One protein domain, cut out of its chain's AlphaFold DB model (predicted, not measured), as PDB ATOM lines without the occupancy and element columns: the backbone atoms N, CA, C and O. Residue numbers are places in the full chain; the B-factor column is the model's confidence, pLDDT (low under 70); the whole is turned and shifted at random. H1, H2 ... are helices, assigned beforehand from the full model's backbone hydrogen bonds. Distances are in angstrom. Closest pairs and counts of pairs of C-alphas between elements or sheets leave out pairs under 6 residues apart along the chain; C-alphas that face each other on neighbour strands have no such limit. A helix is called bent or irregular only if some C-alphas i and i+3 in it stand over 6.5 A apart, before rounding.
ATOM      1  N   LEU A 286     160.593 152.889 132.418       85.25
ATOM      2  CA  LEU A 286     161.539 151.796 132.137       85.25
ATOM      3  C   LEU A 286     162.525 151.587 133.293       85.25
ATOM      4  O   LEU A 286     162.731 150.452 133.708       85.25
ATOM      5  N   HIS A 287     163.079 152.674 133.837       84.44
ATOM      6  CA  HIS A 287     164.008 152.610 134.962       84.44
ATOM      7  C   HIS A 287     163.319 152.084 136.220       84.44
ATOM      8  O   HIS A 287     163.840 151.182 136.856       84.44
ATOM      9  N   ILE A 288     162.109 152.576 136.523       83.75
ATOM     10  CA  ILE A 288     161.322 152.106 137.674       83.75
ATOM     11  C   ILE A 288     161.053 150.602 137.578       83.75
ATOM     12  O   ILE A 288     161.196 149.896 138.567       83.75
ATOM     13  N   ALA A 289     160.639 150.110 136.406       86.62
ATOM     14  CA  ALA A 289     160.297 148.701 136.237       86.62
ATOM     15  C   ALA A 289     161.514 147.775 136.386       86.62
ATOM     16  O   ALA A 289     161.383 146.706 136.973       86.62
ATOM     17  N   LEU A 290     162.675 148.178 135.857       85.81
ATOM     18  CA  LEU A 290     163.914 147.401 135.962       85.81
ATOM     19  C   LEU A 290     164.478 147.438 137.383       85.81
ATOM     20  O   LEU A 290     164.792 146.390 137.924       85.81
ATOM     21  N   GLN A 291     164.504 148.612 138.017       83.00
ATOM     22  CA  GLN A 291     164.930 148.746 139.410       83.00
ATOM     23  C   GLN A 291     164.032 147.940 140.360       83.00
ATOM     24  O   GLN A 291     164.524 147.247 141.238       83.00
ATOM     25  N   ALA A 292     162.712 147.963 140.157       80.19
ATOM     26  CA  ALA A 292     161.807 147.142 140.956       80.19
ATOM     27  C   ALA A 292     162.030 145.638 140.734       80.19
ATOM     28  O   ALA A 292     161.830 144.853 141.650       80.19
ATOM     29  N   ALA A 293     162.400 145.211 139.523       81.38
ATOM     30  CA  ALA A 293     162.687 143.806 139.250       81.38
ATOM     31  C   ALA A 293     163.981 143.338 139.931       81.38
ATOM     32  O   ALA A 293     163.997 142.226 140.452       81.38
ATOM     33  N   ASP A 294     164.999 144.195 139.957       77.81
ATOM     34  CA  ASP A 294     166.265 143.994 140.665       77.81
ATOM     35  C   ASP A 294     166.029 143.835 142.179       77.81
ATOM     36  O   ASP A 294     166.296 142.780 142.752       77.81
ATOM     37  N   GLU A 295     165.344 144.806 142.795       74.00
ATOM     38  CA  GLU A 295     164.980 144.784 144.222       74.00
ATOM     39  C   GLU A 295     164.128 143.554 144.611       74.00
ATOM     40  O   GLU A 295     164.199 143.062 145.738       74.00
ATOM     41  N   LEU A 296     163.298 143.043 143.692       69.19
ATOM     42  CA  LEU A 296     162.459 141.859 143.918       69.19
ATOM     43  C   LEU A 296     163.169 140.525 143.650       69.19
ATOM     44  O   LEU A 296     162.629 139.478 144.023       69.19
ATOM     45  N   GLY A 297     164.312 140.538 142.968       63.94
ATOM     46  CA  GLY A 297     165.105 139.348 142.678       63.94
ATOM     47  C   GLY A 297     165.782 138.790 143.928       63.94
ATOM     48  O   GLY A 297     165.719 137.583 144.158       63.94
ATOM     49  N   GLU A 298     166.352 139.662 144.762       57.12
ATOM     50  CA  GLU A 298     167.220 139.257 145.880       57.12
ATOM     51  C   GLU A 298     166.492 139.092 147.229       57.12
ATOM     52  O   GLU A 298     166.709 138.126 147.966       57.12
ATOM     53  N   GLU A 299     165.589 140.013 147.562       53.00
ATOM     54  CA  GLU A 299     165.078 140.194 148.932       53.00
ATOM     55  C   GLU A 299     163.801 139.389 149.273       53.00
ATOM     56  O   GLU A 299     163.750 138.730 150.313       53.00
ATOM     57  N   PRO A 300     162.739 139.359 148.439       53.66
ATOM     58  CA  PRO A 300     161.462 138.766 148.844       53.66
ATOM     59  C   PRO A 300     161.489 137.238 148.846       53.66
ATOM     60  O   PRO A 300     160.720 136.610 149.570       53.66
ATOM     61  N   GLN A 301     162.326 136.628 148.003       55.84
ATOM     62  CA  GLN A 301     162.452 135.173 147.949       55.84
ATOM     63  C   GLN A 301     163.217 134.670 149.168       55.84
ATOM     64  O   GLN A 301     162.747 133.761 149.842       55.84
ATOM     65  N   SER A 302     164.351 135.296 149.485       54.22
ATOM     66  CA  SER A 302     165.205 134.904 150.604       54.22
ATOM     67  C   SER A 302     164.531 135.148 151.957       54.22
ATOM     68  O   SER A 302     164.544 134.236 152.780       54.22
ATOM     69  N   ASP A 303     163.853 136.286 152.170       53.75
ATOM     70  CA  ASP A 303     163.129 136.565 153.423       53.75
ATOM     71  C   ASP A 303     161.934 135.623 153.629       53.75
ATOM     72  O   ASP A 303     161.758 135.076 154.715       53.75
ATOM     73  N   VAL A 304     161.134 135.351 152.590       54.34
ATOM     74  CA  VAL A 304     160.006 134.410 152.709       54.34
ATOM     75  C   VAL A 304     160.506 132.980 152.932       54.34
ATOM     76  O   VAL A 304     159.990 132.287 153.807       54.34
ATOM     77  N   ILE A 305     161.540 132.540 152.209       54.84
ATOM     78  CA  ILE A 305     162.171 131.225 152.409       54.84
ATOM     79  C   ILE A 305     162.761 131.113 153.826       54.84
ATOM     80  O   ILE A 305     162.566 130.099 154.502       54.84
ATOM     81  N   PHE A 306     163.427 132.168 154.305       54.34
ATOM     82  CA  PHE A 306     164.013 132.251 155.642       54.34
ATOM     83  C   PHE A 306     162.947 132.231 156.742       54.34
ATOM     84  O   PHE A 306     163.044 131.436 157.678       54.34
ATOM     85  N   ARG A 307     161.890 133.042 156.613       52.69
ATOM     86  CA  ARG A 307     160.749 133.085 157.542       52.69
ATOM     87  C   ARG A 307     159.991 131.764 157.607       52.69
ATOM     88  O   ARG A 307     159.505 131.404 158.675       52.69
ATOM     89  N   LEU A 308     159.910 131.040 156.492       51.97
ATOM     90  CA  LEU A 308     159.319 129.701 156.438       51.97
ATOM     91  C   LEU A 308     160.269 128.607 156.965       51.97
ATOM     92  O   LEU A 308     159.859 127.455 157.075       51.97
ATOM     93  N   GLY A 309     161.514 128.941 157.330       45.78
ATOM     94  CA  GLY A 309     162.488 127.999 157.890       45.78
ATOM     95  C   GLY A 309     162.995 126.959 156.887       45.78
ATOM     96  O   GLY A 309     163.505 125.909 157.281       45.78
ATOM     97  N   LEU A 310     162.852 127.220 155.587       50.16
ATOM     98  CA  LEU A 310     163.128 126.254 154.531       50.16
ATOM     99  C   LEU A 310     164.528 126.470 153.977       50.16
ATOM    100  O   LEU A 310     164.719 127.058 152.924       50.16
ATOM    101  N   GLN A 311     165.531 125.965 154.688       43.62
ATOM    102  CA  GLN A 311     166.921 126.099 154.249       43.62
ATOM    103  C   GLN A 311     167.256 125.302 152.972       43.62
ATOM    104  O   GLN A 311     168.368 125.447 152.477       43.62
ATOM    105  N   GLN A 312     166.366 124.436 152.452       46.34
ATOM    106  CA  GLN A 312     166.781 123.439 151.450       46.34
ATOM    107  C   GLN A 312     165.657 122.738 150.647       46.34
ATOM    108  O   GLN A 312     165.674 121.517 150.518       46.34
ATOM    109  N   TYR A 313     164.678 123.456 150.085       41.19
ATOM    110  CA  TYR A 313     163.750 122.830 149.123       41.19
ATOM    111  C   TYR A 313     163.595 123.650 147.839       41.19
ATOM    112  O   TYR A 313     163.029 124.739 147.850       41.19
ATOM    113  N   ASP A 314     164.037 123.059 146.726       45.47
ATOM    114  CA  ASP A 314     163.844 123.541 145.348       45.47
ATOM    115  C   ASP A 314     162.367 123.490 144.890       45.47
ATOM    116  O   ASP A 314     162.010 124.045 143.850       45.47
ATOM    117  N   ASP A 315     161.487 122.868 145.685       49.84
ATOM    118  CA  ASP A 315     160.075 122.619 145.371       49.84
ATOM    119  C   ASP A 315     159.130 123.468 146.249       49.84
ATOM    120  O   ASP A 315     158.444 122.995 147.157       49.84
ATOM    121  N   VAL A 316     159.081 124.775 145.969       49.50
ATOM    122  CA  VAL A 316     158.166 125.741 146.625       49.50
ATOM    123  C   VAL A 316     156.680 125.532 146.302       49.50
ATOM    124  O   VAL A 316     155.824 126.190 146.890       49.50
ATOM    125  N   ASP A 317     156.345 124.631 145.379       48.47
ATOM    126  CA  ASP A 317     154.950 124.329 145.049       48.47
ATOM    127  C   ASP A 317     154.297 123.404 146.098       48.47
ATOM    128  O   ASP A 317     153.080 123.221 146.089       48.47
ATOM    129  N   ASN A 318     155.081 122.850 147.037       47.84
ATOM    130  CA  ASN A 318     154.608 121.909 148.053       47.84
ATOM    131  C   ASN A 318     155.149 122.253 149.457       47.84
ATOM    132  O   ASN A 318     155.773 121.436 150.129       47.84
ATOM    133  N   LEU A 319     154.928 123.502 149.883       53.28
ATOM    134  CA  LEU A 319     155.372 124.040 151.173       53.28
ATOM    135  C   LEU A 319     154.447 123.554 152.309       53.28
ATOM    136  O   LEU A 319     153.301 123.997 152.385       53.28
ATOM    137  N   PRO A 320     154.905 122.688 153.234       49.91
ATOM    138  CA  PRO A 320     154.033 122.064 154.236       49.91
ATOM    139  C   PRO A 320     153.555 123.014 155.352       49.91
ATOM    140  O   PRO A 320     152.694 122.631 156.143       49.91
ATOM    141  N   GLN A 321     154.101 124.235 155.438       52.56
ATOM    142  CA  GLN A 321     153.828 125.217 156.503       52.56
ATOM    143  C   GLN A 321     153.463 126.624 156.001       52.56
ATOM    144  O   GLN A 321     153.228 127.505 156.825       52.56
ATOM    145  N   ALA A 322     153.383 126.845 154.685       54.09
ATOM    146  CA  ALA A 322     152.992 128.144 154.137       54.09
ATOM    147  C   ALA A 322     151.467 128.319 154.168       54.09
ATOM    148  O   ALA A 322     150.705 127.399 153.856       54.09
ATOM    149  N   THR A 323     151.005 129.514 154.530       57.81
ATOM    150  CA  THR A 323     149.589 129.879 154.415       57.81
ATOM    151  C   THR A 323     149.178 129.962 152.940       57.81
ATOM    152  O   THR A 323     149.997 130.226 152.058       57.81
ATOM    153  N   ALA A 324     147.890 129.760 152.642       59.94
ATOM    154  CA  ALA A 324     147.376 129.880 151.273       59.94
ATOM    155  C   ALA A 324     147.679 131.259 150.645       59.94
ATOM    156  O   ALA A 324     147.904 131.350 149.437       59.94
ATOM    157  N   ASP A 325     147.740 132.307 151.471       57.09
ATOM    158  CA  ASP A 325     148.072 133.671 151.055       57.09
ATOM    159  C   ASP A 325     149.558 133.818 150.679       57.09
ATOM    160  O   ASP A 325     149.870 134.443 149.667       57.09
ATOM    161  N   GLU A 326     150.478 133.186 151.418       58.88
ATOM    162  CA  GLU A 326     151.919 133.180 151.109       58.88
ATOM    163  C   GLU A 326     152.235 132.390 149.830       58.88
ATOM    164  O   GLU A 326     153.025 132.838 148.997       58.88
ATOM    165  N   ILE A 327     151.569 131.248 149.617       62.31
ATOM    166  CA  ILE A 327     151.681 130.471 148.368       62.31
ATOM    167  C   ILE A 327     151.138 131.291 147.188       62.31
ATOM    168  O   ILE A 327     151.764 131.366 146.127       62.31
ATOM    169  N   GLY A 328     149.993 131.955 147.376       64.38
ATOM    170  CA  GLY A 328     149.418 132.869 146.388       64.38
ATOM    171  C   GLY A 328     150.339 134.050 146.060       64.38
ATOM    172  O   GLY A 328     150.485 134.402 144.887       64.38
ATOM    173  N   TYR A 329     151.000 134.621 147.070       66.00
ATOM    174  CA  TYR A 329     151.986 135.692 146.924       66.00
ATOM    175  C   TYR A 329     153.192 135.251 146.088       66.00
ATOM    176  O   TYR A 329     153.497 135.887 145.075       66.00
ATOM    177  N   LEU A 330     153.837 134.135 146.451       64.75
ATOM    178  CA  LEU A 330     155.009 133.604 145.743       64.75
ATOM    179  C   LEU A 330     154.678 133.200 144.299       64.75
ATOM    180  O   LEU A 330     155.417 133.532 143.366       64.75
ATOM    181  N   GLY A 331     153.534 132.541 144.088       67.00
ATOM    182  CA  GLY A 331     153.033 132.225 142.749       67.00
ATOM    183  C   GLY A 331     152.750 133.485 141.923       67.00
ATOM    184  O   GLY A 331     153.090 133.555 140.736       67.00
ATOM    185  N   GLY A 332     152.188 134.517 142.561       69.25
ATOM    186  CA  GLY A 332     151.986 135.846 141.988       69.25
ATOM    187  C   GLY A 332     153.298 136.491 141.546       69.25
ATOM    188  O   GLY A 332     153.424 136.834 140.368       69.25
ATOM    189  N   LEU A 333     154.282 136.570 142.446       72.06
ATOM    190  CA  LEU A 333     155.611 137.144 142.219       72.06
ATOM    191  C   LEU A 333     156.336 136.474 141.044       72.06
ATOM    192  O   LEU A 333     156.777 137.159 140.122       72.06
ATOM    193  N   ARG A 334     156.382 135.135 141.007       71.06
ATOM    194  CA  ARG A 334     156.968 134.382 139.880       71.06
ATOM    195  C   ARG A 334     156.273 134.704 138.562       71.06
ATOM    196  O   ARG A 334     156.915 134.848 137.523       71.06
ATOM    197  N   SER A 335     154.946 134.809 138.591       75.44
ATOM    198  CA  SER A 335     154.175 135.131 137.395       75.44
ATOM    199  C   SER A 335     154.396 136.573 136.921       75.44
ATOM    200  O   SER A 335     154.407 136.810 135.712       75.44
ATOM    201  N   ASP A 336     154.597 137.513 137.849       79.44
ATOM    202  CA  ASP A 336     154.951 138.899 137.552       79.44
ATOM    203  C   ASP A 336     156.346 138.982 136.928       79.44
ATOM    204  O   ASP A 336     156.476 139.543 135.841       79.44
ATOM    205  N   LEU A 337     157.362 138.346 137.518       78.94
ATOM    206  CA  LEU A 337     158.721 138.317 136.958       78.94
ATOM    207  C   LEU A 337     158.750 137.725 135.539       78.94
ATOM    208  O   LEU A 337     159.363 138.295 134.641       78.94
ATOM    209  N   ARG A 338     157.977 136.663 135.271       81.50
ATOM    210  CA  ARG A 338     157.815 136.110 133.908       81.50
ATOM    211  C   ARG A 338     157.151 137.073 132.918       81.50
ATOM    212  O   ARG A 338     157.300 136.905 131.709       81.50
ATOM    213  N   ALA A 339     156.384 138.051 133.396       86.12
ATOM    214  CA  ALA A 339     155.733 139.056 132.560       86.12
ATOM    215  C   ALA A 339     156.598 140.303 132.319       86.12
ATOM    216  O   ALA A 339     156.274 141.088 131.421       86.12
ATOM    217  N   LEU A 340     157.701 140.469 133.060       87.38
ATOM    218  CA  LEU A 340     158.637 141.581 132.900       87.38
ATOM    219  C   LEU A 340     159.147 141.725 131.453       87.38
ATOM    220  O   LEU A 340     159.054 142.835 130.927       87.38
ATOM    221  N   PRO A 341     159.584 140.663 130.738       87.94
ATOM    222  CA  PRO A 341     160.056 140.820 129.365       87.94
ATOM    223  C   PRO A 341     158.970 141.367 128.432       87.94
ATOM    224  O   PRO A 341     159.255 142.231 127.605       87.94
ATOM    225  N   ASP A 342     157.703 140.947 128.581       90.06
ATOM    226  CA  ASP A 342     156.608 141.500 127.766       90.06
ATOM    227  C   ASP A 342     156.320 142.969 128.106       90.06
ATOM    228  O   ASP A 342     156.045 143.772 127.207       90.06
ATOM    229  N   LEU A 343     156.417 143.340 129.386       89.94
ATOM    230  CA  LEU A 343     156.297 144.727 129.822       89.94
ATOM    231  C   LEU A 343     157.390 145.592 129.188       89.94
ATOM    232  O   LEU A 343     157.072 146.571 128.507       89.94
ATOM    233  N   ILE A 344     158.658 145.202 129.344       90.12
ATOM    234  CA  ILE A 344     159.800 145.934 128.786       90.12
ATOM    235  C   ILE A 344     159.703 145.990 127.266       90.12
ATOM    236  O   ILE A 344     159.841 147.061 126.685       90.12
ATOM    237  N   ARG A 345     159.331 144.896 126.594       91.44
ATOM    238  CA  ARG A 345     159.106 144.877 125.142       91.44
ATOM    239  C   ARG A 345     158.124 145.958 124.691       91.44
ATOM    240  O   ARG A 345     158.337 146.566 123.637       91.44
ATOM    241  N   ARG A 346     157.034 146.177 125.435       90.94
ATOM    242  CA  ARG A 346     156.000 147.182 125.126       90.94
ATOM    243  C   ARG A 346     156.443 148.594 125.488       90.94
ATOM    244  O   ARG A 346     156.193 149.507 124.702       90.94
ATOM    245  N   LEU A 347     157.083 148.773 126.641       88.25
ATOM    246  CA  LEU A 347     157.605 150.065 127.081       88.25
ATOM    247  C   LEU A 347     158.742 150.539 126.174       88.25
ATOM    248  O   LEU A 347     158.680 151.653 125.671       88.25
ATOM    249  N   ALA A 348     159.700 149.671 125.855       87.00
ATOM    250  CA  ALA A 348     160.813 149.964 124.960       87.00
ATOM    251  C   ALA A 348     160.342 150.313 123.542       87.00
ATOM    252  O   ALA A 348     160.894 151.215 122.931       87.00
ATOM    253  N   ARG A 349     159.277 149.676 123.012       88.62
ATOM    254  CA  ARG A 349     158.677 150.099 121.720       88.62
ATOM    255  C   ARG A 349     158.199 151.545 121.771       88.62
ATOM    256  O   ARG A 349     158.452 152.306 120.845       88.62
ATOM    257  N   ARG A 350     157.487 151.905 122.839       87.19
ATOM    258  CA  ARG A 350     156.939 153.253 123.016       87.19
ATOM    259  C   ARG A 350     158.035 154.279 123.311       87.19
ATOM    260  O   ARG A 350     157.928 155.404 122.846       87.19
ATOM    261  N   ALA A 351     159.082 153.890 124.036       84.44
ATOM    262  CA  ALA A 351     160.240 154.732 124.322       84.44
ATOM    263  C   ALA A 351     161.105 154.968 123.076       84.44
ATOM    264  O   ALA A 351     161.476 156.108 122.820       84.44
ATOM    265  N   ALA A 352     161.358 153.936 122.265       85.00
ATOM    266  CA  ALA A 352     162.068 154.065 120.992       85.00
ATOM    267  C   ALA A 352     161.308 154.977 120.018       85.00
ATOM    268  O   ALA A 352     161.891 155.890 119.446       85.00
ATOM    269  N   ALA A 353     159.983 154.813 119.908       84.44
ATOM    270  CA  ALA A 353     159.143 155.697 119.095       84.44
ATOM    271  C   ALA A 353     159.149 157.161 119.581       84.44
ATOM    272  O   ALA A 353     158.957 158.071 118.783       84.44
ATOM    273  N   ALA A 354     159.364 157.387 120.880       81.88
ATOM    274  CA  ALA A 354     159.472 158.716 121.474       81.88
ATOM    275  C   ALA A 354     160.912 159.272 121.483       81.88
ATOM    276  O   ALA A 354     161.112 160.400 121.926       81.88
ATOM    277  N   GLY A 355     161.915 158.497 121.047       82.12
ATOM    278  CA  GLY A 355     163.329 158.878 121.132       82.12
ATOM    279  C   GLY A 355     163.862 158.985 122.567       82.12
ATOM    280  O   GLY A 355     164.789 159.741 122.828       82.12
ATOM    281  N   THR A 356     163.257 158.273 123.525       83.19
ATOM    282  CA  THR A 356     163.622 158.340 124.952       83.19
ATOM    283  C   THR A 356     164.185 157.031 125.502       83.19
ATOM    284  O   THR A 356     164.148 156.825 126.718       83.19
ATOM    285  N   LEU A 357     164.607 156.114 124.632       84.31
ATOM    286  CA  LEU A 357     165.108 154.795 125.024       84.31
ATOM    287  C   LEU A 357     166.376 154.916 125.883       84.31
ATOM    288  O   LEU A 357     166.458 154.301 126.943       84.31
ATOM    289  N   ASP A 358     167.276 155.805 125.476       85.25
ATOM    290  CA  ASP A 358     168.612 155.976 126.057       85.25
ATOM    291  C   ASP A 358     168.676 157.091 127.108       85.25
ATOM    292  O   ASP A 358     169.734 157.648 127.409       85.25
ATOM    293  N   HIS A 359     167.525 157.474 127.664       87.69
ATOM    294  CA  HIS A 359     167.506 158.497 128.699       87.69
ATOM    295  C   HIS A 359     168.231 158.013 129.956       87.69
ATOM    296  O   HIS A 359     168.066 156.865 130.357       87.69
ATOM    297  N   ARG A 360     168.977 158.911 130.600       87.44
ATOM    298  CA  ARG A 360     169.754 158.624 131.808       87.44
ATOM    299  C   ARG A 360     168.958 159.009 133.055       87.44
ATOM    300  O   ARG A 360     168.379 160.093 133.095       87.44
ATOM    301  N   ASN A 361     168.915 158.135 134.058       85.56
ATOM    302  CA  ASN A 361     168.312 158.432 135.361       85.56
ATOM    303  C   ASN A 361     169.210 159.384 136.198       85.56
ATOM    304  O   ASN A 361     170.181 159.948 135.692       85.56
ATOM    305  N   GLY A 362     168.881 159.583 137.482       82.12
ATOM    306  CA  GLY A 362     169.684 160.410 138.401       82.12
ATOM    307  C   GLY A 362     171.136 159.936 138.580       82.12
ATOM    308  O   GLY A 362     172.034 160.764 138.714       82.12
ATOM    309  N   ASP A 363     171.374 158.629 138.468       81.69
ATOM    310  CA  ASP A 363     172.698 157.996 138.569       81.69
ATOM    311  C   ASP A 363     173.443 157.966 137.224       81.69
ATOM    312  O   ASP A 363     174.510 157.369 137.095       81.69
ATOM    313  N   GLY A 364     172.884 158.591 136.184       83.81
ATOM    314  CA  GLY A 364     173.447 158.557 134.839       83.81
ATOM    315  C   GLY A 364     173.219 157.229 134.106       83.81
ATOM    316  O   GLY A 364     173.665 157.093 132.966       83.81
ATOM    317  N   ARG A 365     172.517 156.270 134.717       85.88
ATOM    318  CA  ARG A 365     172.261 154.931 134.178       85.88
ATOM    319  C   ARG A 365     171.138 154.963 133.147       85.88
ATOM    320  O   ARG A 365     170.122 155.628 133.341       85.88
ATOM    321  N   THR A 366     171.323 154.227 132.057       90.19
ATOM    322  CA  THR A 366     170.277 153.962 131.053       90.19
ATOM    323  C   THR A 366     169.483 152.709 131.421       90.19
ATOM    324  O   THR A 366     169.877 151.938 132.300       90.19
ATOM    325  N   ALA A 367     168.390 152.442 130.700       86.75
ATOM    326  CA  ALA A 367     167.655 151.185 130.841       86.75
ATOM    327  C   ALA A 367     168.546 149.947 130.614       86.75
ATOM    328  O   ALA A 367     168.301 148.908 131.216       86.75
ATOM    329  N   LEU A 368     169.592 150.057 129.788       87.00
ATOM    330  CA  LEU A 368     170.508 148.950 129.525       87.00
ATOM    331  C   LEU A 368     171.422 148.651 130.722       87.00
ATOM    332  O   LEU A 368     171.637 147.486 131.029       87.00
ATOM    333  N   HIS A 369     171.877 149.683 131.445       84.75
ATOM    334  CA  HIS A 369     172.638 149.503 132.689       84.75
ATOM    335  C   HIS A 369     171.805 148.776 133.748       84.75
ATOM    336  O   HIS A 369     172.292 147.858 134.385       84.75
ATOM    337  N   LEU A 370     170.532 149.153 133.912       84.62
ATOM    338  CA  LEU A 370     169.651 148.491 134.880       84.62
ATOM    339  C   LEU A 370     169.270 147.073 134.442       84.62
ATOM    340  O   LEU A 370     169.136 146.191 135.278       84.62
ATOM    341  N   ALA A 371     169.108 146.827 133.139       85.75
ATOM    342  CA  ALA A 371     168.879 145.476 132.629       85.75
ATOM    343  C   ALA A 371     170.089 144.557 132.858       85.75
ATOM    344  O   ALA A 371     169.903 143.370 133.106       85.75
ATOM    345  N   ALA A 372     171.303 145.115 132.813       82.44
ATOM    346  CA  ALA A 372     172.540 144.418 133.140       82.44
ATOM    347  C   ALA A 372     172.680 144.062 134.633       82.44
ATOM    348  O   ALA A 372     173.518 143.234 134.971       82.44
ATOM    349  N   MET A 373     171.868 144.660 135.514       78.38
ATOM    350  CA  MET A 373     171.877 144.362 136.950       78.38
ATOM    351  C   MET A 373     171.002 143.168 137.343       78.38
ATOM    352  O   MET A 373     171.235 142.590 138.391       78.38
ATOM    353  N   LEU A 374     170.056 142.743 136.493       73.81
ATOM    354  CA  LEU A 374     169.004 141.760 136.819       73.81
ATOM    355  C   LEU A 374     169.484 140.309 137.088       73.81
ATOM    356  O   LEU A 374     168.661 139.390 137.086       73.81
ATOM    357  N   GLY A 375     170.778 140.101 137.335       64.12
ATOM    358  CA  GLY A 375     171.394 138.814 137.652       64.12
ATOM    359  C   GLY A 375     171.626 137.916 136.429       64.12
ATOM    360  O   GLY A 375     170.904 137.964 135.434       64.12
ATOM    361  N   SER A 376     172.661 137.074 136.501       52.34
ATOM    362  CA  SER A 376     173.069 136.134 135.439       52.34
ATOM    363  C   SER A 376     172.154 134.912 135.280       52.34
ATOM    364  O   SER A 376     172.226 134.215 134.268       52.34
ATOM    365  N   ASP A 377     171.280 134.649 136.252       50.00
ATOM    366  CA  ASP A 377     170.744 133.301 136.484       50.00
ATOM    367  C   ASP A 377     169.384 133.026 135.808       50.00
ATOM    368  O   ASP A 377     168.641 132.135 136.229       50.00
ATOM    369  N   GLY A 378     169.007 133.737 134.732       57.75
ATOM    370  CA  GLY A 378     167.726 133.430 134.080       57.75
ATOM    371  C   GLY A 378     167.417 134.006 132.696       57.75
ATOM    372  O   GLY A 378     167.832 135.099 132.321       57.75
ATOM    373  N   ASP A 379     166.534 133.282 131.987       68.44
ATOM    374  CA  ASP A 379     165.863 133.636 130.713       68.44
ATOM    375  C   ASP A 379     165.280 135.065 130.709       68.44
ATOM    376  O   ASP A 379     165.178 135.720 129.673       68.44
ATOM    377  N   THR A 380     164.900 135.583 131.878       74.69
ATOM    378  CA  THR A 380     164.269 136.900 132.016       74.69
ATOM    379  C   THR A 380     165.221 138.045 131.657       74.69
ATOM    380  O   THR A 380     164.824 138.913 130.878       74.69
ATOM    381  N   ALA A 381     166.452 138.054 132.185       75.19
ATOM    382  CA  ALA A 381     167.425 139.125 131.946       75.19
ATOM    383  C   ALA A 381     167.857 139.158 130.472       75.19
ATOM    384  O   ALA A 381     167.777 140.202 129.824       75.19
ATOM    385  N   SER A 382     168.164 137.986 129.909       78.12
ATOM    386  CA  SER A 382     168.492 137.815 128.488       78.12
ATOM    387  C   SER A 382     167.395 138.360 127.569       78.12
ATOM    388  O   SER A 382     167.639 139.212 126.716       78.12
ATOM    389  N   ARG A 383     166.132 137.980 127.807       83.25
ATOM    390  CA  ARG A 383     165.001 138.458 126.992       83.25
ATOM    391  C   ARG A 383     164.751 139.955 127.135       83.25
ATOM    392  O   ARG A 383     164.289 140.594 126.187       83.25
ATOM    393  N   VAL A 384     165.004 140.521 128.315       84.88
ATOM    394  CA  VAL A 384     164.927 141.968 128.547       84.88
ATOM    395  C   VAL A 384     166.006 142.691 127.736       84.88
ATOM    396  O   VAL A 384     165.667 143.628 127.007       84.88
ATOM    397  N   LEU A 385     167.257 142.225 127.795       85.50
ATOM    398  CA  LEU A 385     168.382 142.766 127.025       85.50
ATOM    399  C   LEU A 385     168.126 142.673 125.523       85.50
ATOM    400  O   LEU A 385     168.176 143.692 124.836       85.50
ATOM    401  N   ASP A 386     167.717 141.508 125.024       85.75
ATOM    402  CA  ASP A 386     167.381 141.309 123.614       85.75
ATOM    403  C   ASP A 386     166.296 142.280 123.146       85.75
ATOM    404  O   ASP A 386     166.361 142.838 122.047       85.75
ATOM    405  N   HIS A 387     165.278 142.530 123.972       87.56
ATOM    406  CA  HIS A 387     164.237 143.493 123.640       87.56
ATOM    407  C   HIS A 387     164.741 144.940 123.584       87.56
ATOM    408  O   HIS A 387     164.226 145.701 122.754       87.56
ATOM    409  N   LEU A 388     165.711 145.327 124.413       86.31
ATOM    410  CA  LEU A 388     166.343 146.647 124.352       86.31
ATOM    411  C   LEU A 388     167.276 146.762 123.135       86.31
ATOM    412  O   LEU A 388     167.123 147.690 122.344       86.31
ATOM    413  N   LEU A 389     168.147 145.776 122.915       85.38
ATOM    414  CA  LEU A 389     169.128 145.758 121.823       85.38
ATOM    415  C   LEU A 389     168.478 145.666 120.439       85.38
ATOM    416  O   LEU A 389     168.846 146.404 119.531       85.38
ATOM    417  N   THR A 390     167.410 144.870 120.284       87.75
ATOM    418  CA  THR A 390     166.615 144.821 119.035       87.75
ATOM    419  C   THR A 390     166.052 146.200 118.649       87.75
ATOM    420  O   THR A 390     165.669 146.425 117.504       87.75
ATOM    421  N   ARG A 391     165.951 147.131 119.607       87.94
ATOM    422  CA  ARG A 391     165.474 148.506 119.390       87.94
ATOM    423  C   ARG A 391     166.606 149.528 119.318       87.94
ATOM    424  O   ARG A 391     166.308 150.714 119.389       87.94
ATOM    425  N   GLN A 392     167.844 149.068 119.141       84.75
ATOM    426  CA  GLN A 392     169.038 149.904 119.012       84.75
ATOM    427  C   GLN A 392     169.283 150.780 120.247       84.75
ATOM    428  O   GLN A 392     169.638 151.945 120.110       84.75
ATOM    429  N   ALA A 393     169.067 150.227 121.447       85.12
ATOM    430  CA  ALA A 393     169.529 150.873 122.674       85.12
ATOM    431  C   ALA A 393     171.054 151.060 122.620       85.12
ATOM    432  O   ALA A 393     171.772 150.130 122.246       85.12
ATOM    433  N   ASP A 394     171.534 152.242 122.995       82.88
ATOM    434  CA  ASP A 394     172.952 152.584 122.922       82.88
ATOM    435  C   ASP A 394     173.744 151.873 124.032       82.88
ATOM    436  O   ASP A 394     173.494 152.049 125.231       82.88
ATOM    437  N   THR A 395     174.709 151.053 123.617       83.75
ATOM    438  CA  THR A 395     175.608 150.283 124.485       83.75
ATOM    439  C   THR A 395     176.805 151.095 124.978       83.75
ATOM    440  O   THR A 395     177.502 150.666 125.894       83.75
ATOM    441  N   THR A 396     177.053 152.270 124.394       82.88
ATOM    442  CA  THR A 396     178.277 153.058 124.601       82.88
ATOM    443  C   THR A 396     178.140 154.144 125.669       82.88
ATOM    444  O   THR A 396     179.134 154.749 126.084       82.88
ATOM    445  N   ILE A 397     176.915 154.398 126.138       84.38
ATOM    446  CA  ILE A 397     176.641 155.404 127.166       84.38
ATOM    447  C   ILE A 397     177.236 154.943 128.487       84.38
ATOM    448  O   ILE A 397     177.025 153.811 128.902       84.38
ATOM    449  N   ARG A 398     177.931 155.854 129.165       83.94
ATOM    450  CA  ARG A 398     178.479 155.623 130.501       83.94
ATOM    451  C   ARG A 398     177.568 156.192 131.581       83.94
ATOM    452  O   ARG A 398     176.961 157.254 131.390       83.94
ATOM    453  N   ASP A 399     177.501 155.526 132.722       86.00
ATOM    454  CA  ASP A 399     176.842 156.061 133.913       86.00
ATOM    455  C   ASP A 399     177.697 157.129 134.634       86.00
ATOM    456  O   ASP A 399     178.702 157.610 134.097       86.00
ATOM    457  N   ASN A 400     177.270 157.593 135.813       86.12
ATOM    458  CA  ASN A 400     178.026 158.593 136.579       86.12
ATOM    459  C   ASN A 400     179.341 158.043 137.164       86.12
ATOM    460  O   ASN A 400     180.243 158.829 137.460       86.12
ATOM    461  N   GLU A 401     179.475 156.722 137.289       82.88
ATOM    462  CA  GLU A 401     180.706 156.033 137.698       82.88
ATOM    463  C   GLU A 401     181.627 155.749 136.500       82.88
ATOM    464  O   GLU A 401     182.715 155.200 136.649       82.88
ATOM    465  N   SER A 402     181.239 156.220 135.308       82.62
ATOM    466  CA  SER A 402     181.926 155.987 134.037       82.62
ATOM    467  C   SER A 402     181.917 154.525 133.580       82.62
ATOM    468  O   SER A 402     182.702 154.172 132.696       82.62
ATOM    469  N   LEU A 403     181.027 153.699 134.129       78.94
ATOM    470  CA  LEU A 403     180.861 152.298 133.759       78.94
ATOM    471  C   LEU A 403     179.972 152.181 132.523       78.94
ATOM    472  O   LEU A 403     179.019 152.945 132.359       78.94
ATOM    473  N   LEU A 404     180.305 151.243 131.637       84.62
ATOM    474  CA  LEU A 404     179.425 150.823 130.548       84.62
ATOM    475  C   LEU A 404     178.387 149.814 131.073       84.62
ATOM    476  O   LEU A 404     178.641 149.134 132.070       84.62
ATOM    477  N   PRO A 405     177.264 149.599 130.363       82.06
ATOM    478  CA  PRO A 405     176.294 148.560 130.711       82.06
ATOM    479  C   PRO A 405     176.928 147.172 130.852       82.06
ATOM    480  O   PRO A 405     176.546 146.391 131.718       82.06
ATOM    481  N   ILE A 406     177.930 146.872 130.021       79.31
ATOM    482  CA  ILE A 406     178.674 145.614 130.082       79.31
ATOM    483  C   ILE A 406     179.578 145.512 131.315       79.31
ATOM    484  O   ILE A 406     179.757 144.422 131.847       79.31
ATOM    485  N   ASP A 407     180.128 146.633 131.788       74.75
ATOM    486  CA  ASP A 407     180.967 146.663 132.989       74.75
ATOM    487  C   ASP A 407     180.113 146.394 134.235       74.75
ATOM    488  O   ASP A 407     180.543 145.684 135.138       74.75
ATOM    489  N   VAL A 408     178.864 146.876 134.235       78.88
ATOM    490  CA  VAL A 408     177.874 146.553 135.271       78.88
ATOM    491  C   VAL A 408     177.522 145.060 135.254       78.88
ATOM    492  O   VAL A 408     177.522 144.430 136.305       78.88
ATOM    493  N   ALA A 409     177.296 144.463 134.076       75.38
ATOM    494  CA  ALA A 409     177.029 143.020 133.963       75.38
ATOM    495  C   ALA A 409     178.197 142.157 134.483       75.38
ATOM    496  O   ALA A 409     177.984 141.106 135.092       75.38
ATOM    497  N   LYS A 410     179.436 142.610 134.249       71.19
ATOM    498  CA  LYS A 410     180.659 141.965 134.747       71.19
ATOM    499  C   LYS A 410     180.725 141.960 136.268       71.19
ATOM    500  O   LYS A 410     181.025 140.921 136.848       71.19
ATOM    501  N   ASP A 411     180.414 143.089 136.898       69.06
ATOM    502  CA  ASP A 411     180.468 143.240 138.355       69.06
ATOM    503  C   ASP A 411     179.449 142.349 139.088       69.06
ATOM    504  O   ASP A 411     179.729 141.834 140.167       69.06
ATOM    505  N   GLN A 412     178.291 142.100 138.466       66.31
ATOM    506  CA  GLN A 412     177.217 141.265 139.021       66.31
ATOM    507  C   GLN A 412     177.451 139.755 138.883       66.31
ATOM    508  O   GLN A 412     176.680 138.961 139.422       66.31
ATOM    509  N   SER A 413     178.476 139.319 138.147       61.94
ATOM    510  CA  SER A 413     178.695 137.887 137.943       61.94
ATOM    511  C   SER A 413     179.333 137.240 139.179       61.94
ATOM    512  O   SER A 413     180.376 137.706 139.644       61.94
ATOM    513  N   PRO A 414     178.768 136.130 139.699       52.59
ATOM    514  CA  PRO A 414     179.254 135.469 140.915       52.59
ATOM    515  C   PRO A 414     180.678 134.904 140.771       52.59
ATOM    516  O   PRO A 414     181.343 134.628 141.769       52.59
ATOM    517  N   GLU A 415     181.187 134.790 139.542       51.09
ATOM    518  CA  GLU A 415     182.564 134.412 139.213       51.09
ATOM    519  C   GLU A 415     183.545 135.593 139.281       51.09
ATOM    520  O   GLU A 415     184.482 135.701 138.487       51.09
ATOM    521  N   ASN A 416     183.367 136.478 140.265       42.75
ATOM    522  CA  ASN A 416     184.272 137.589 140.551       42.75
ATOM    523  C   ASN A 416     185.582 137.093 141.211       42.75
ATOM    524  O   ASN A 416     186.010 137.525 142.282       42.75
ATOM    525  N   GLY A 417     186.230 136.134 140.552       37.22
ATOM    526  CA  GLY A 417     187.543 135.601 140.858       37.22
ATOM    527  C   GLY A 417     188.395 135.603 139.597       37.22
ATOM    528  O   GLY A 417     188.646 134.546 139.052       37.22
ATOM    529  N   PHE A 418     188.832 136.792 139.166       36.59
ATOM    530  CA  PHE A 418     189.929 137.033 138.216       36.59
ATOM    531  C   PHE A 418     189.970 136.149 136.945       36.59
ATOM    532  O   PHE A 418     190.391 134.997 136.984       36.59
ATOM    533  N   ASN A 419     189.765 136.786 135.786       37.19
ATOM    534  CA  ASN A 419     190.085 136.270 134.440       37.19
ATOM    535  C   ASN A 419     189.066 135.328 133.774       37.19
ATOM    536  O   ASN A 419     189.487 134.526 132.952       37.19
ATOM    537  N   GLU A 444     175.607 133.189 129.557       60.03
ATOM    538  CA  GLU A 444     174.743 132.995 128.374       60.03
ATOM    539  C   GLU A 444     173.699 134.117 128.205       60.03
ATOM    540  O   GLU A 444     173.418 134.562 127.094       60.03
ATOM    541  N   GLY A 445     173.190 134.660 129.317       60.44
ATOM    542  CA  GLY A 445     172.212 135.746 129.311       60.44
ATOM    543  C   GLY A 445     172.718 137.116 128.834       60.44
ATOM    544  O   GLY A 445     171.900 137.926 128.401       60.44
ATOM    545  N   TYR A 446     174.030 137.376 128.856       69.38
ATOM    546  CA  TYR A 446     174.648 138.655 128.465       69.38
ATOM    547  C   TYR A 446     175.332 138.619 127.091       69.38
ATOM    548  O   TYR A 446     175.915 139.618 126.664       69.38
ATOM    549  N   GLN A 447     175.235 137.502 126.362       69.25
ATOM    550  CA  GLN A 447     175.889 137.318 125.063       69.25
ATOM    551  C   GLN A 447     175.516 138.411 124.048       69.25
ATOM    552  O   GLN A 447     176.385 138.954 123.364       69.25
ATOM    553  N   SER A 448     174.231 138.771 123.964       71.94
ATOM    554  CA  SER A 448     173.757 139.799 123.031       71.94
ATOM    555  C   SER A 448     174.288 141.192 123.376       71.94
ATOM    556  O   SER A 448     174.638 141.959 122.477       71.94
ATOM    557  N   LEU A 449     174.420 141.499 124.671       75.25
ATOM    558  CA  LEU A 449     175.001 142.753 125.150       75.25
ATOM    559  C   LEU A 449     176.495 142.841 124.825       75.25
ATOM    560  O   LEU A 449     176.950 143.893 124.375       75.25
ATOM    561  N   TYR A 450     177.240 141.748 125.011       70.50
ATOM    562  CA  TYR A 450     178.668 141.690 124.689       70.50
ATOM    563  C   TYR A 450     178.908 141.970 123.202       70.50
ATOM    564  O   TYR A 450     179.583 142.944 122.874       70.50
ATOM    565  N   LEU A 451     178.258 141.204 122.317       71.38
ATOM    566  CA  LEU A 451     178.403 141.343 120.861       71.38
ATOM    567  C   LEU A 451     178.040 142.753 120.376       71.38
ATOM    568  O   LEU A 451     178.787 143.377 119.626       71.38
ATOM    569  N   SER A 452     176.922 143.301 120.862       73.81
ATOM    570  CA  SER A 452     176.493 144.646 120.471       73.81
ATOM    571  C   SER A 452     177.417 145.752 120.993       73.81
ATOM    572  O   SER A 452     177.398 146.858 120.451       73.81
ATOM    573  N   THR A 453     178.182 145.505 122.057       72.81
ATOM    574  CA  THR A 453     179.141 146.478 122.594       72.81
ATOM    575  C   THR A 453     180.473 146.391 121.856       72.81
ATOM    576  O   THR A 453     181.020 147.433 121.509       72.81
ATOM    577  N   THR A 454     180.960 145.185 121.542       66.88
ATOM    578  CA  THR A 454     182.186 144.981 120.747       66.88
ATOM    579  C   THR A 454     182.039 145.466 119.307       66.88
ATOM    580  O   THR A 454     182.984 146.011 118.746       66.88
ATOM    581  N   ASP A 455     180.846 145.341 118.719       67.25
ATOM    582  CA  ASP A 455     180.559 145.899 117.391       67.25
ATOM    583  C   ASP A 455     180.559 147.439 117.400       67.25
ATOM    584  O   ASP A 455     180.961 148.077 116.424       67.25
ATOM    585  N   ALA A 456     180.101 148.053 118.497       65.12
ATOM    586  CA  ALA A 456     180.004 149.508 118.640       65.12
ATOM    587  C   ALA A 456     181.331 150.159 119.066       65.12
ATOM    588  O   ALA A 456     181.640 151.282 118.662       65.12
ATOM    589  N   ILE A 457     182.116 149.456 119.880       59.22
ATOM    590  CA  ILE A 457     183.445 149.841 120.344       59.22
ATOM    591  C   ILE A 457     184.369 148.674 119.991       59.22
ATOM    592  O   ILE A 457     184.536 147.773 120.817       59.22
TER     593      ILE A 457
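Overview. This is residues 286 to 419 and 444 to 457 of the 565 residues of an uncharacterized protein of Colletotrichum sublineola (UniProt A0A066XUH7). Two uneven rows of helices make the body, H1a, H3 and H5 in one and H2b, H4 and H6 in the other; the bent helices H1 and H2 reach beyond it, H1b loosely beside H2a at one end of the longest axis. The printed part has 148 residues with six named helices, H1 to H6 in chain order, and no named strand: all helix. It is compact, with a radius of gyration of the C-alphas of 17.0 A, and spans 52 by 39 by 27 A.

Arrangement. Start at residues 286 to 307, assigned as one helix, H1, by hydrogen bonds but bent: C-alphas 297 and 300 are 7.2 A apart, between arms H1a, 286 to 297, and H1b, 300 to 307. H2, residues 324 to 353, also assigned as one helix by hydrogen bonds, is bent, with C-alphas 338 and 341 6.9 A apart, between H2a, 324 to 338, and H2b, 341 to 353. H1a touches H2b with residues 286 to 289 alone, closest C-alphas Leu 286 and Leu 347, 6.6 A. H4, residues 379 to 389, touches H2b at Val 384 and Pro 341, closest C-alphas 5.1 A, the same way at a shallow tilt of 9 degrees. H3, residues 367 to 371, touches H4, closest C-alphas Ala 371 and Leu 385, 6.2 A. H5, residues 405 to 411, touches H3, closest C-alphas His 369 and Pro 405, 4.3 A. H6, residues 444 to 456, touches H4, closest C-alphas Ser 382 and Gly 445, 4.3 A; it is irregular, C-alphas 445 and 448 being 7.6 A apart. Every O i to N i+4 pair is within hydrogen-bond range in H1a, H1b, H2a, H2b, H3, H4 and H5, and 6 of 9 in H6.

Along the chain. Find C-alpha 286 at (161.539, 151.796, 132.137), where H1a begins its 16.7 A. H2a is 21.2 A long and H2b 18.1 A. H6 ends at C-alpha 456, (180.004, 149.508, 118.640), after 19.9 A.

Size, cuts and confidence. The C-alphas farthest apart, Gln 321 and Ile 457, are 52.8 A apart. Residues 420 to 443 are not printed; the gap from C-alpha 419 to 444 is 16.8 A. The links H1 to H2, H2 to H3 and H4 to H5 are long. Confidence is under 70 in 59 residues, among them 296 to 332.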